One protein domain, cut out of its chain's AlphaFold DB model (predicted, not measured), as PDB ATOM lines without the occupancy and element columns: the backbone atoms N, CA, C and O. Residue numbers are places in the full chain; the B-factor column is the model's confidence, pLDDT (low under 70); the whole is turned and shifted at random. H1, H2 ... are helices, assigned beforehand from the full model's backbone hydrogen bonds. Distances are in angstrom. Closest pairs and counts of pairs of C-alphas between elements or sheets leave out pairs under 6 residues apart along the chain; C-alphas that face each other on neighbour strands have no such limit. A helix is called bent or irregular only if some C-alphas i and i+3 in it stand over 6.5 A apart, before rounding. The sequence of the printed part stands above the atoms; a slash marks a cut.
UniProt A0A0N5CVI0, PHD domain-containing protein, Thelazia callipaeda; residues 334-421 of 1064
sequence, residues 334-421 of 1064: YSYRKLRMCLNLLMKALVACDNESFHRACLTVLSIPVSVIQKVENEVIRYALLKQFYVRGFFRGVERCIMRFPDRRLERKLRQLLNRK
ATOM      1  N   TYR A 334     287.192 108.771 299.011       68.38
ATOM      2  CA  TYR A 334     287.031 109.356 300.348       68.38
ATOM      3  C   TYR A 334     287.620 110.772 300.447       68.38
ATOM      4  O   TYR A 334     286.992 111.681 300.997       68.38
ATOM      5  N   SER A 335     288.799 110.978 299.856       68.62
ATOM      6  CA  SER A 335     289.488 112.274 299.848       68.62
ATOM      7  C   SER A 335     288.683 113.350 299.109       68.62
ATOM      8  O   SER A 335     288.559 114.471 299.603       68.62
ATOM      9  N   TYR A 336     288.054 113.000 297.978       72.56
ATOM     10  CA  TYR A 336     287.166 113.912 297.246       72.56
ATOM     11  C   TYR A 336     285.880 114.240 298.018       72.56
ATOM     12  O   TYR A 336     285.462 115.396 298.034       72.56
ATOM     13  N   ARG A 337     285.278 113.274 298.733       70.56
ATOM     14  CA  ARG A 337     284.111 113.540 299.600       70.56
ATOM     15  C   ARG A 337     284.441 114.520 300.729       70.56
ATOM     16  O   ARG A 337     283.659 115.433 300.994       70.56
ATOM     17  N   LYS A 338     285.606 114.373 301.366       71.75
ATOM     18  CA  LYS A 338     286.090 115.325 302.381       71.75
ATOM     19  C   LYS A 338     286.372 116.708 301.800       71.75
ATOM     20  O   LYS A 338     285.986 117.701 302.414       71.75
ATOM     21  N   LEU A 339     286.989 116.782 300.617       76.06
ATOM     22  CA  LEU A 339     287.242 118.056 299.935       76.06
ATOM     23  C   LEU A 339     285.925 118.772 299.633       76.06
ATOM     24  O   LEU A 339     285.792 119.956 299.923       76.06
ATOM     25  N   ARG A 340     284.923 118.036 299.149       68.75
ATOM     26  CA  ARG A 340     283.576 118.557 298.905       68.75
ATOM     27  C   ARG A 340     282.931 119.112 300.174       68.75
ATOM     28  O   ARG A 340     282.401 120.218 300.159       68.75
ATOM     29  N   MET A 341     283.011 118.383 301.288       72.44
ATOM     30  CA  MET A 341     282.498 118.860 302.574       72.44
ATOM     31  C   MET A 341     283.206 120.146 303.026       72.44
ATOM     32  O   MET A 341     282.542 121.080 303.470       72.44
ATOM     33  N   CYS A 342     284.530 120.228 302.864       77.00
ATOM     34  CA  CYS A 342     285.280 121.445 303.162       77.00
ATOM     35  C   CYS A 342     284.860 122.619 302.270       77.00
ATOM     36  O   CYS A 342     284.639 123.711 302.783       77.00
ATOM     37  N   LEU A 343     284.748 122.421 300.955       74.56
ATOM     38  CA  LEU A 343     284.342 123.478 300.024       74.56
ATOM     39  C   LEU A 343     282.941 124.005 300.364       74.56
ATOM     40  O   LEU A 343     282.731 125.214 300.370       74.56
ATOM     41  N   ASN A 344     282.023 123.132 300.786       68.69
ATOM     42  CA  ASN A 344     280.713 123.548 301.291       68.69
ATOM     43  C   ASN A 344     280.804 124.395 302.567       68.69
ATOM     44  O   ASN A 344     280.082 125.380 302.705       68.69
ATOM     45  N   LEU A 345     281.668 124.020 303.516       75.88
ATOM     46  CA  LEU A 345     281.883 124.797 304.741       75.88
ATOM     47  C   LEU A 345     282.529 126.155 304.444       75.88
ATOM     48  O   LEU A 345     282.144 127.150 305.052       75.88
ATOM     49  N   LEU A 346     283.456 126.209 303.483       74.19
ATOM     50  CA  LEU A 346     284.068 127.454 303.025       74.19
ATOM     51  C   LEU A 346     283.041 128.377 302.390       74.19
ATOM     52  O   LEU A 346     282.964 129.535 302.780       74.19
ATOM     53  N   MET A 347     282.212 127.867 301.480       68.75
ATOM     54  CA  MET A 347     281.153 128.665 300.861       68.75
ATOM     55  C   MET A 347     280.148 129.175 301.898       68.75
ATOM     56  O   MET A 347     279.803 130.352 301.879       68.75
ATOM     57  N   LYS A 348     279.748 128.341 302.868       69.00
ATOM     58  CA  LYS A 348     278.901 128.786 303.988       69.00
ATOM     59  C   LYS A 348     279.558 129.901 304.804       69.00
ATOM     60  O   LYS A 348     278.884 130.865 305.150       69.00
ATOM     61  N   ALA A 349     280.854 129.790 305.089       71.31
ATOM     62  CA  ALA A 349     281.590 130.811 305.828       71.31
ATOM     63  C   ALA A 349     281.770 132.112 305.029       71.31
ATOM     64  O   ALA A 349     281.692 133.190 305.612       71.31
ATOM     65  N   LEU A 350     281.956 132.024 303.708       69.50
ATOM     66  CA  LEU A 350     282.042 133.182 302.815       69.50
ATOM     67  C   LEU A 350     280.715 133.933 302.718       69.50
ATOM     68  O   LEU A 350     280.701 135.149 302.859       69.50
ATOM     69  N   VAL A 351     279.601 133.215 302.553       64.56
ATOM     70  CA  VAL A 351     278.253 133.812 302.561       64.56
ATOM     71  C   VAL A 351     277.927 134.425 303.927       64.56
ATOM     72  O   VAL A 351     277.297 135.476 304.011       64.56
ATOM     73  N   ALA A 352     278.401 133.809 305.012       64.50
ATOM     74  CA  ALA A 352     278.266 134.339 306.364       64.50
ATOM     75  C   ALA A 352     279.307 135.421 306.725       64.50
ATOM     76  O   ALA A 352     279.313 135.861 307.873       64.50
ATOM     77  N   CYS A 353     280.191 135.826 305.802       65.88
ATOM     78  CA  CYS A 353     281.326 136.729 306.051       65.88
ATOM     79  C   CYS A 353     282.098 136.416 307.357       65.88
ATOM     80  O   CYS A 353     282.596 137.319 308.031       65.88
ATOM     81  N   ASP A 354     282.184 135.137 307.734       74.19
ATOM     82  CA  ASP A 354     282.807 134.687 308.978       74.19
ATOM     83  C   ASP A 354     284.212 134.157 308.687       74.19
ATOM     84  O   ASP A 354     284.420 132.990 308.334       74.19
ATOM     85  N   ASN A 355     285.192 135.040 308.871       81.75
ATOM     86  CA  ASN A 355     286.605 134.726 308.683       81.75
ATOM     87  C   ASN A 355     287.074 133.585 309.594       81.75
ATOM     88  O   ASN A 355     287.935 132.797 309.198       81.75
ATOM     89  N   GLU A 356     286.521 133.466 310.801       81.06
ATOM     90  CA  GLU A 356     286.929 132.432 311.745       81.06
ATOM     91  C   GLU A 356     286.410 131.067 311.292       81.06
ATOM     92  O   GLU A 356     287.183 130.111 311.196       81.06
ATOM     93  N   SER A 357     285.133 130.981 310.914       79.31
ATOM     94  CA  SER A 357     284.569 129.762 310.326       79.31
ATOM     95  C   SER A 357     285.220 129.401 308.991       79.31
ATOM     96  O   SER A 357     285.431 128.217 308.731       79.31
ATOM     97  N   PHE A 358     285.618 130.387 308.179       83.81
ATOM     98  CA  PHE A 358     286.359 130.156 306.936       83.81
ATOM     99  C   PHE A 358     287.724 129.526 307.225       83.81
ATOM    100  O   PHE A 358     288.090 128.506 306.637       83.81
ATOM    101  N   HIS A 359     288.463 130.074 308.191       82.88
ATOM    102  CA  HIS A 359     289.734 129.499 308.617       82.88
ATOM    103  C   HIS A 359     289.561 128.104 309.227       82.88
ATOM    104  O   HIS A 359     290.321 127.200 308.873       82.88
ATOM    105  N   ARG A 360     288.541 127.888 310.069       81.69
ATOM    106  CA  ARG A 360     288.208 126.563 310.619       81.69
ATOM    107  C   ARG A 360     287.880 125.557 309.511       81.69
ATOM    108  O   ARG A 360     288.365 124.429 309.567       81.69
ATOM    109  N   ALA A 361     287.141 125.962 308.479       81.44
ATOM    110  CA  ALA A 361     286.855 125.122 307.320       81.44
ATOM    111  C   ALA A 361     288.143 124.751 306.567       81.44
ATOM    112  O   ALA A 361     288.381 123.564 306.342       81.44
ATOM    113  N   CYS A 362     289.038 125.708 306.289       82.00
ATOM    114  CA  CYS A 362     290.329 125.415 305.653       82.00
ATOM    115  C   CYS A 362     291.172 124.400 306.449       82.00
ATOM    116  O   CYS A 362     291.908 123.614 305.855       82.00
ATOM    117  N   LEU A 363     291.079 124.385 307.786       79.81
ATOM    118  CA  LEU A 363     291.816 123.434 308.631       79.81
ATOM    119  C   LEU A 363     291.341 121.983 308.472       79.81
ATOM    120  O   LEU A 363     292.129 121.061 308.687       79.81
ATOM    121  N   THR A 364     290.093 121.757 308.050       75.56
ATOM    122  CA  THR A 364     289.565 120.398 307.816       75.56
ATOM    123  C   THR A 364     290.276 119.673 306.663       75.56
ATOM    124  O   THR A 364     290.277 118.440 306.598       75.56
ATOM    125  N   VAL A 365     290.960 120.431 305.796       74.81
ATOM    126  CA  VAL A 365     291.669 119.920 304.617       74.81
ATOM    127  C   VAL A 365     292.969 119.209 304.964       74.81
ATOM    128  O   VAL A 365     293.417 118.400 304.169       74.81
ATOM    129  N   LEU A 366     293.530 119.377 306.164       70.62
ATOM    130  CA  LEU A 366     294.796 118.735 306.567       70.62
ATOM    131  C   LEU A 366     294.787 117.195 306.488       70.62
ATOM    132  O   LEU A 366     295.844 116.574 306.486       70.62
ATOM    133  N   SER A 367     293.602 116.583 306.410       69.50
ATOM    134  CA  SER A 367     293.416 115.138 306.212       69.50
ATOM    135  C   SER A 367     293.243 114.711 304.742       69.50
ATOM    136  O   SER A 367     292.917 113.554 304.479       69.50
ATOM    137  N   ILE A 368     293.428 115.633 303.791       77.38
ATOM    138  CA  ILE A 368     293.237 115.455 302.345       77.38
ATOM    139  C   ILE A 368     294.603 115.574 301.641       77.38
ATOM    140  O   ILE A 368     295.332 116.530 301.908       77.38
ATOM    141  N   PRO A 369     294.963 114.655 300.725       76.81
ATOM    142  CA  PRO A 369     296.217 114.737 299.974       76.81
ATOM    143  C   PRO A 369     296.345 116.025 299.143       76.81
ATOM    144  O   PRO A 369     295.392 116.441 298.480       76.81
ATOM    145  N   VAL A 370     297.546 116.614 299.092       74.62
ATOM    146  CA  VAL A 370     297.822 117.860 298.346       74.62
ATOM    147  C   VAL A 370     297.529 117.718 296.848       74.62
ATOM    148  O   VAL A 370     297.014 118.649 296.231       74.62
ATOM    149  N   SER A 371     297.769 116.535 296.276       73.69
ATOM    150  CA  SER A 371     297.465 116.209 294.872       73.69
ATOM    151  C   SER A 371     295.980 116.331 294.515       73.69
ATOM    152  O   SER A 371     295.642 116.600 293.364       73.69
ATOM    153  N   VAL A 372     295.084 116.159 295.491       76.62
ATOM    154  CA  VAL A 372     293.632 116.314 295.320       76.62
ATOM    155  C   VAL A 372     293.236 117.792 295.390       76.62
ATOM    156  O   VAL A 372     292.420 118.248 294.598       76.62
ATOM    157  N   ILE A 373     293.870 118.569 296.273       74.88
ATOM    158  CA  ILE A 373     293.633 120.015 296.435       74.88
ATOM    159  C   ILE A 373     294.146 120.808 295.226       74.88
ATOM    160  O   ILE A 373     293.556 121.814 294.840       74.88
ATOM    161  N   GLN A 374     295.237 120.358 294.598       75.12
ATOM    162  CA  GLN A 374     295.798 120.997 293.402       75.12
ATOM    163  C   GLN A 374     294.846 120.992 292.198       75.12
ATOM    164  O   GLN A 374     295.018 121.822 291.312       75.12
ATOM    165  N   LYS A 375     293.838 120.111 292.192       74.81
ATOM    166  CA  LYS A 375     292.811 120.034 291.144       74.81
ATOM    167  C   LYS A 375     291.675 121.051 291.304       74.81
ATOM    168  O   LYS A 375     290.809 121.101 290.443       74.81
ATOM    169  N   VAL A 376     291.660 121.839 292.384       73.69
ATOM    170  CA  VAL A 376     290.674 122.913 292.577       73.69
ATOM    171  C   VAL A 376     290.952 124.045 291.583       73.69
ATOM    172  O   VAL A 376     292.015 124.668 291.636       73.69
ATOM    173  N   GLU A 377     289.984 124.325 290.709       68.19
ATOM    174  CA  GLU A 377     290.110 125.299 289.612       68.19
ATOM    175  C   GLU A 377     290.305 126.743 290.109       68.19
ATOM    176  O   GLU A 377     291.158 127.471 289.600       68.19
ATOM    177  N   ASN A 378     289.596 127.154 291.170       72.56
ATOM    178  CA  ASN A 378     289.714 128.507 291.718       72.56
ATOM    179  C   ASN A 378     291.057 128.716 292.445       72.56
ATOM    180  O   ASN A 378     291.285 128.204 293.546       72.56
ATOM    181  N   GLU A 379     291.937 129.532 291.857       75.50
ATOM    182  CA  GLU A 379     293.291 129.769 292.369       75.50
ATOM    183  C   GLU A 379     293.334 130.398 293.770       75.50
ATOM    184  O   GLU A 379     294.243 130.102 294.544       75.50
ATOM    185  N   VAL A 380     292.357 131.245 294.122       76.69
ATOM    186  CA  VAL A 380     292.314 131.953 295.414       76.69
ATOM    187  C   VAL A 380     291.887 131.005 296.536       76.69
ATOM    188  O   VAL A 380     292.507 130.997 297.602       76.69
ATOM    189  N   ILE A 381     290.880 130.159 296.290       78.75
ATOM    190  CA  ILE A 381     290.440 129.127 297.243       78.75
ATOM    191  C   ILE A 381     291.519 128.049 297.386       78.75
ATOM    192  O   ILE A 381     291.878 127.681 298.506       78.75
ATOM    193  N   ARG A 382     292.110 127.596 296.272       83.50
ATOM    194  CA  ARG A 382     293.244 126.659 296.279       83.50
ATOM    195  C   ARG A 382     294.416 127.211 297.097       83.50
ATOM    196  O   ARG A 382     294.975 126.495 297.926       83.50
ATOM    197  N   TYR A 383     294.743 128.494 296.934       82.62
ATOM    198  CA  TYR A 383     295.748 129.181 297.748       82.62
ATOM    199  C   TYR A 383     295.373 129.214 299.241       82.62
ATOM    200  O   TYR A 383     296.208 128.884 300.083       82.62
ATOM    201  N   ALA A 384     294.121 129.539 299.585       82.50
ATOM    202  CA  ALA A 384     293.644 129.570 300.972       82.50
ATOM    203  C   ALA A 384     293.729 128.202 301.675       82.50
ATOM    204  O   ALA A 384     294.085 128.139 302.856       82.50
ATOM    205  N   LEU A 385     293.439 127.116 300.950       83.50
ATOM    206  CA  LEU A 385     293.542 125.742 301.446       83.50
ATOM    207  C   LEU A 385     294.997 125.325 301.674       83.50
ATOM    208  O   LEU A 385     295.356 124.845 302.749       83.50
ATOM    209  N   LEU A 386     295.862 125.557 300.686       80.69
ATOM    210  CA  LEU A 386     297.271 125.164 300.751       80.69
ATOM    211  C   LEU A 386     298.071 125.982 301.772       80.69
ATOM    212  O   LEU A 386     299.018 125.469 302.371       80.69
ATOM    213  N   LYS A 387     297.638 127.217 302.055       80.50
ATOM    214  CA  LYS A 387     298.204 128.053 303.120       80.50
ATOM    215  C   LYS A 387     298.158 127.366 304.493       80.50
ATOM    216  O   LYS A 387     299.084 127.548 305.277       80.50
ATOM    217  N   GLN A 388     297.146 126.542 304.787       77.69
ATOM    218  CA  GLN A 388     297.053 125.848 306.084       77.69
ATOM    219  C   GLN A 388     298.116 124.757 306.261       77.69
ATOM    220  O   GLN A 388     298.664 124.603 307.353       77.69
ATOM    221  N   PHE A 389     298.458 124.039 305.187       71.81
ATOM    222  CA  PHE A 389     299.545 123.052 305.200       71.81
ATOM    223  C   PHE A 389     300.908 123.714 305.390       71.81
ATOM    224  O   PHE A 389     301.766 123.158 306.077       71.81
ATOM    225  N   TYR A 390     301.083 124.918 304.834       67.00
ATOM    226  CA  TYR A 390     302.292 125.722 305.010       67.00
ATOM    227  C   TYR A 390     302.457 126.175 306.461       67.00
ATOM    228  O   TYR A 390     303.509 125.958 307.055       67.00
ATOM    229  N   VAL A 391     301.400 126.740 307.054       66.50
ATOM    230  CA  VAL A 391     301.413 127.241 308.440       66.50
ATOM    231  C   VAL A 391     301.679 126.123 309.454       66.50
ATOM    232  O   VAL A 391     302.338 126.364 310.460       66.50
ATOM    233  N   ARG A 392     301.202 124.898 309.197       65.38
ATOM    234  CA  ARG A 392     301.375 123.752 310.106       65.38
ATOM    235  C   ARG A 392     302.542 122.817 309.764       65.38
ATOM    236  O   ARG A 392     302.731 121.827 310.461       65.38
ATOM    237  N   GLY A 393     303.317 123.099 308.716       60.16
ATOM    238  CA  GLY A 393     304.526 122.334 308.383       60.16
ATOM    239  C   GLY A 393     304.299 120.906 307.859       60.16
ATOM    240  O   GLY A 393     305.222 120.099 307.898       60.16
ATOM    241  N   PHE A 394     303.110 120.575 307.340       55.41
ATOM    242  CA  PHE A 394     302.741 119.202 306.936       55.41
ATOM    243  C   PHE A 394     303.299 118.734 305.572       55.41
ATOM    244  O   PHE A 394     303.027 117.609 305.156       55.41
ATOM    245  N   PHE A 395     304.086 119.549 304.863       55.16
ATOM    246  CA  PHE A 395     304.586 119.203 303.525       55.16
ATOM    247  C   PHE A 395     305.713 118.158 303.546       55.16
ATOM    248  O   PHE A 395     306.824 118.425 304.033       55.16
ATOM    249  N   ARG A 396     305.478 116.997 302.914       51.88
ATOM    250  CA  ARG A 396     306.526 115.996 302.650       51.88
ATOM    251  C   ARG A 396     307.229 116.299 301.321       51.88
ATOM    252  O   ARG A 396     306.592 116.410 300.279       51.88
ATOM    253  N   GLY A 397     308.561 116.410 301.374       55.00
ATOM    254  CA  GLY A 397     309.507 116.422 300.244       55.00
ATOM    255  C   GLY A 397     309.034 117.082 298.940       55.00
ATOM    256  O   GLY A 397     309.214 118.282 298.747       55.00
ATOM    257  N   VAL A 398     308.459 116.270 298.047       41.56
ATOM    258  CA  VAL A 398     308.101 116.605 296.655       41.56
ATOM    259  C   VAL A 398     307.060 117.733 296.553       41.56
ATOM    260  O   VAL A 398     307.073 118.506 295.598       41.56
ATOM    261  N   GLU A 399     306.211 117.912 297.567       48.84
ATOM    262  CA  GLU A 399     305.149 118.930 297.567       48.84
ATOM    263  C   GLU A 399     305.674 120.366 297.782       48.84
ATOM    264  O   GLU A 399     304.982 121.327 297.439       48.84
ATOM    265  N   ARG A 400     306.913 120.541 298.278       50.00
ATOM    266  CA  ARG A 400     307.540 121.869 298.463       50.00
ATOM    267  C   ARG A 400     307.961 122.534 297.152       50.00
ATOM    268  O   ARG A 400     308.049 123.755 297.106       50.00
ATOM    269  N   CYS A 401     308.222 121.757 296.100       43.53
ATOM    270  CA  CYS A 401     308.723 122.280 294.824       43.53
ATOM    271  C   CYS A 401     307.612 122.805 293.898       43.53
ATOM    272  O   CYS A 401     307.903 123.539 292.959       43.53
ATOM    273  N   ILE A 402     306.348 122.453 294.159       49.19
ATOM    274  CA  ILE A 402     305.224 122.739 293.250       49.19
ATOM    275  C   ILE A 402     304.542 124.086 293.572       49.19
ATOM    276  O   ILE A 402     303.811 124.623 292.746       49.19
ATOM    277  N   MET A 403     304.791 124.690 294.742       48.84
ATOM    278  CA  MET A 403     304.075 125.893 295.194       48.84
ATOM    279  C   MET A 403     305.016 127.014 295.658       48.84
ATOM    280  O   MET A 403     305.717 126.887 296.660       48.84
ATOM    281  N   ARG A 404     304.979 128.164 294.965       53.66
ATOM    282  CA  ARG A 404     305.621 129.421 295.394       53.66
ATOM    283  C   ARG A 404     304.770 130.098 296.484       53.66
ATOM    284  O   ARG A 404     303.930 130.934 296.174       53.66
ATOM    285  N   PHE A 405     304.963 129.740 297.755       55.91
ATOM    286  CA  PHE A 405     304.361 130.449 298.902       55.91
ATOM    287  C   PHE A 405     305.369 131.411 299.561       55.91
ATOM    288  O   PHE A 405     306.531 131.031 299.713       55.91
ATOM    289  N   PRO A 406     304.955 132.608 300.033       58.12
ATOM    290  CA  PRO A 406     303.645 133.248 299.876       58.12
ATOM    291  C   PRO A 406     303.537 134.062 298.572       58.12
ATOM    292  O   PRO A 406     304.445 134.817 298.222       58.12
ATOM    293  N   ASP A 407     302.390 133.981 297.897       75.62
ATOM    294  CA  ASP A 407     302.077 134.825 296.741       75.62
ATOM    295  C   ASP A 407     301.320 136.083 297.202       75.62
ATOM    296  O   ASP A 407     300.146 136.034 297.577       75.62
ATOM    297  N   ARG A 408     301.996 137.243 297.164       77.12
ATOM    298  CA  ARG A 408     301.413 138.539 297.559       77.12
ATOM    299  C   ARG A 408     300.179 138.912 296.730       77.12
ATOM    300  O   ARG A 408     299.308 139.610 297.249       77.12
ATOM    301  N   ARG A 409     300.085 138.484 295.466       80.88
ATOM    302  CA  ARG A 409     298.933 138.766 294.594       80.88
ATOM    303  C   ARG A 409     297.709 137.986 295.067       80.88
ATOM    304  O   ARG A 409     296.650 138.584 295.251       80.88
ATOM    305  N   LEU A 410     297.860 136.681 295.298       79.00
ATOM    306  CA  LEU A 410     296.775 135.813 295.771       79.00
ATOM    307  C   LEU A 410     296.370 136.132 297.215       79.00
ATOM    308  O   LEU A 410     295.186 136.105 297.526       79.00
ATOM    309  N   GLU A 411     297.309 136.545 298.071       81.00
ATOM    310  CA  GLU A 411     297.004 137.017 299.428       81.00
ATOM    311  C   GLU A 411     296.131 138.284 299.419       81.00
ATOM    312  O   GLU A 411     295.182 138.386 300.197       81.00
ATOM    313  N   ARG A 412     296.406 139.244 298.521       77.25
ATOM    314  CA  ARG A 412     295.540 140.423 298.341       77.25
ATOM    315  C   ARG A 412     294.155 140.028 297.831       77.25
ATOM    316  O   ARG A 412     293.172 140.505 298.388       77.25
ATOM    317  N   LYS A 413     294.074 139.140 296.832       74.00
ATOM    318  CA  LYS A 413     292.793 138.632 296.306       74.00
ATOM    319  C   LYS A 413     291.988 137.880 297.371       74.00
ATOM    320  O   LYS A 413     290.786 138.076 297.467       74.00
ATOM    321  N   LEU A 414     292.644 137.079 298.213       80.00
ATOM    322  CA  LEU A 414     292.001 136.383 299.328       80.00
ATOM    323  C   LEU A 414     291.457 137.374 300.364       80.00
ATOM    324  O   LEU A 414     290.329 137.223 300.812       80.00
ATOM    325  N   ARG A 415     292.219 138.419 300.711       79.19
ATOM    326  CA  ARG A 415     291.729 139.491 301.597       79.19
ATOM    327  C   ARG A 415     290.542 140.239 300.996       79.19
ATOM    328  O   ARG A 415     289.605 140.549 301.718       79.19
ATOM    329  N   GLN A 416     290.575 140.522 299.695       73.81
ATOM    330  CA  GLN A 416     289.445 141.132 298.991       73.81
ATOM    331  C   GLN A 416     288.213 140.225 299.028       73.81
ATOM    332  O   GLN A 416     287.127 140.712 299.304       73.81
ATOM    333  N   LEU A 417     288.389 138.918 298.817       73.56
ATOM    334  CA  LEU A 417     287.313 137.929 298.845       73.56
ATOM    335  C   LEU A 417     286.700 137.773 300.246       73.56
ATOM    336  O   LEU A 417     285.483 137.742 300.367       73.56
ATOM    337  N   LEU A 418     287.522 137.744 301.299       76.00
ATOM    338  CA  LEU A 418     287.062 137.657 302.693       76.00
ATOM    339  C   LEU A 418     286.383 138.940 303.192       76.00
ATOM    340  O   LEU A 418     285.514 138.884 304.054       76.00
ATOM    341  N   ASN A 419     286.766 140.096 302.647       76.06
ATOM    342  CA  ASN A 419     286.169 141.387 302.998       76.06
ATOM    343  C   ASN A 419     285.021 141.797 302.061       76.06
ATOM    344  O   ASN A 419     284.430 142.863 302.260       76.06
ATOM    345  N   ARG A 420     284.720 141.005 301.024       73.81
ATOM    346  CA  ARG A 420     283.631 141.291 300.090       73.81
ATOM    347  C   ARG A 420     282.302 141.038 300.791       73.81
ATOM    348  O   ARG A 420     282.076 139.960 301.331       73.81
ATOM    349  N   LYS A 421     281.418 142.030 300.742       75.06
ATOM    350  CA  LYS A 421     280.025 141.880 301.166       75.06
ATOM    351  C   LYS A 421     279.184 141.481 299.966       75.06
ATOM    352  O   LYS A 421     279.375 142.030 298.880       75.06
TER     353      LYS A 421
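AT A GLANCE: This is residues 334 to 421 of the 1064 residues of the protein "PHD domain-containing protein" of Thelazia callipaeda (UniProt A0A0N5CVI0). A helical hairpin, H1 and H2, and a single helix, H6, make the two arms of a V that draw close at one end without clearly touching, and H4 sits between the arms as the core, crossing both H2 and H6. Short H3 is at the wide end of the V, by the start of H1, while short H5 lies farther out on a loop and touches no helix. The printed part has 88 residues with six named helices, in the order H1 to H6, and no named strand; the class is all helix. It is compact, with a radius of gyration of the C-alphas of 12.5 A, and rounded, spanning 39 by 32 by 23 A.

HOW THE PARTS SIT: H1, residues 334 to 351, and H2, residues 355 to 367, form a helical hairpin: they touch at a shallow tilt of 6 degrees, opposite ways, closest at the C-alphas of Ala 349 and Phe 358, 4.9 A apart. H4, residues 379 to 391, is the hub, touching three helices. Its residues 384 to 389 touch residues 362 to 366 of H2, closest at the C-alphas of Cys 362 and Leu 385, 5.3 A; at 71 degrees the two are only just about perpendicular. Residues 379 to 384 of H4 touch H6, residues 408 to 418, about perpendicular at 75 degrees, with the C-alphas of Val 380 and Leu 410 closest at 5.9 A. Helix packing is mostly crossed, but only just: 1 of 3 touching pairs with a tilt is shallow. H6 is close to H1 but not clearly touching, with the C-alphas of Leu 350 and Leu 418 6.7 A apart. H3, residues 370 to 373, touches H4, closest at the C-alphas of Ile 373 and Arg 382, 6.7 A. H5, residues 397 to 400, is apart from H1 and H2. Every O i to N i+4 pair is within hydrogen-bond range in H1 and H6, against 5 of 9 in H2 and 7 of 9 in H4; H3 and H5 are too short for such a pair.

IN THESE COORDINATES: H1 begins at C-alpha 334, (287.031, 109.356, 300.348), and measures 26.1 A. H2 measures 20.9 A and is only just irregular, C-alphas 364 and 367 being 6.7 A apart. H4 measures 18.2 A, and H6 measures 15.3 A, ending at C-alpha 418, (287.062, 137.657, 302.693).

THE WHOLE: The C-alphas farthest apart, of Gly 397 and Lys 421, are 39.0 A apart. The printed part has no cut and no long link. Mean pLDDT of the printed part is 71.4; 29 residues are under 70, among them 390 to 406.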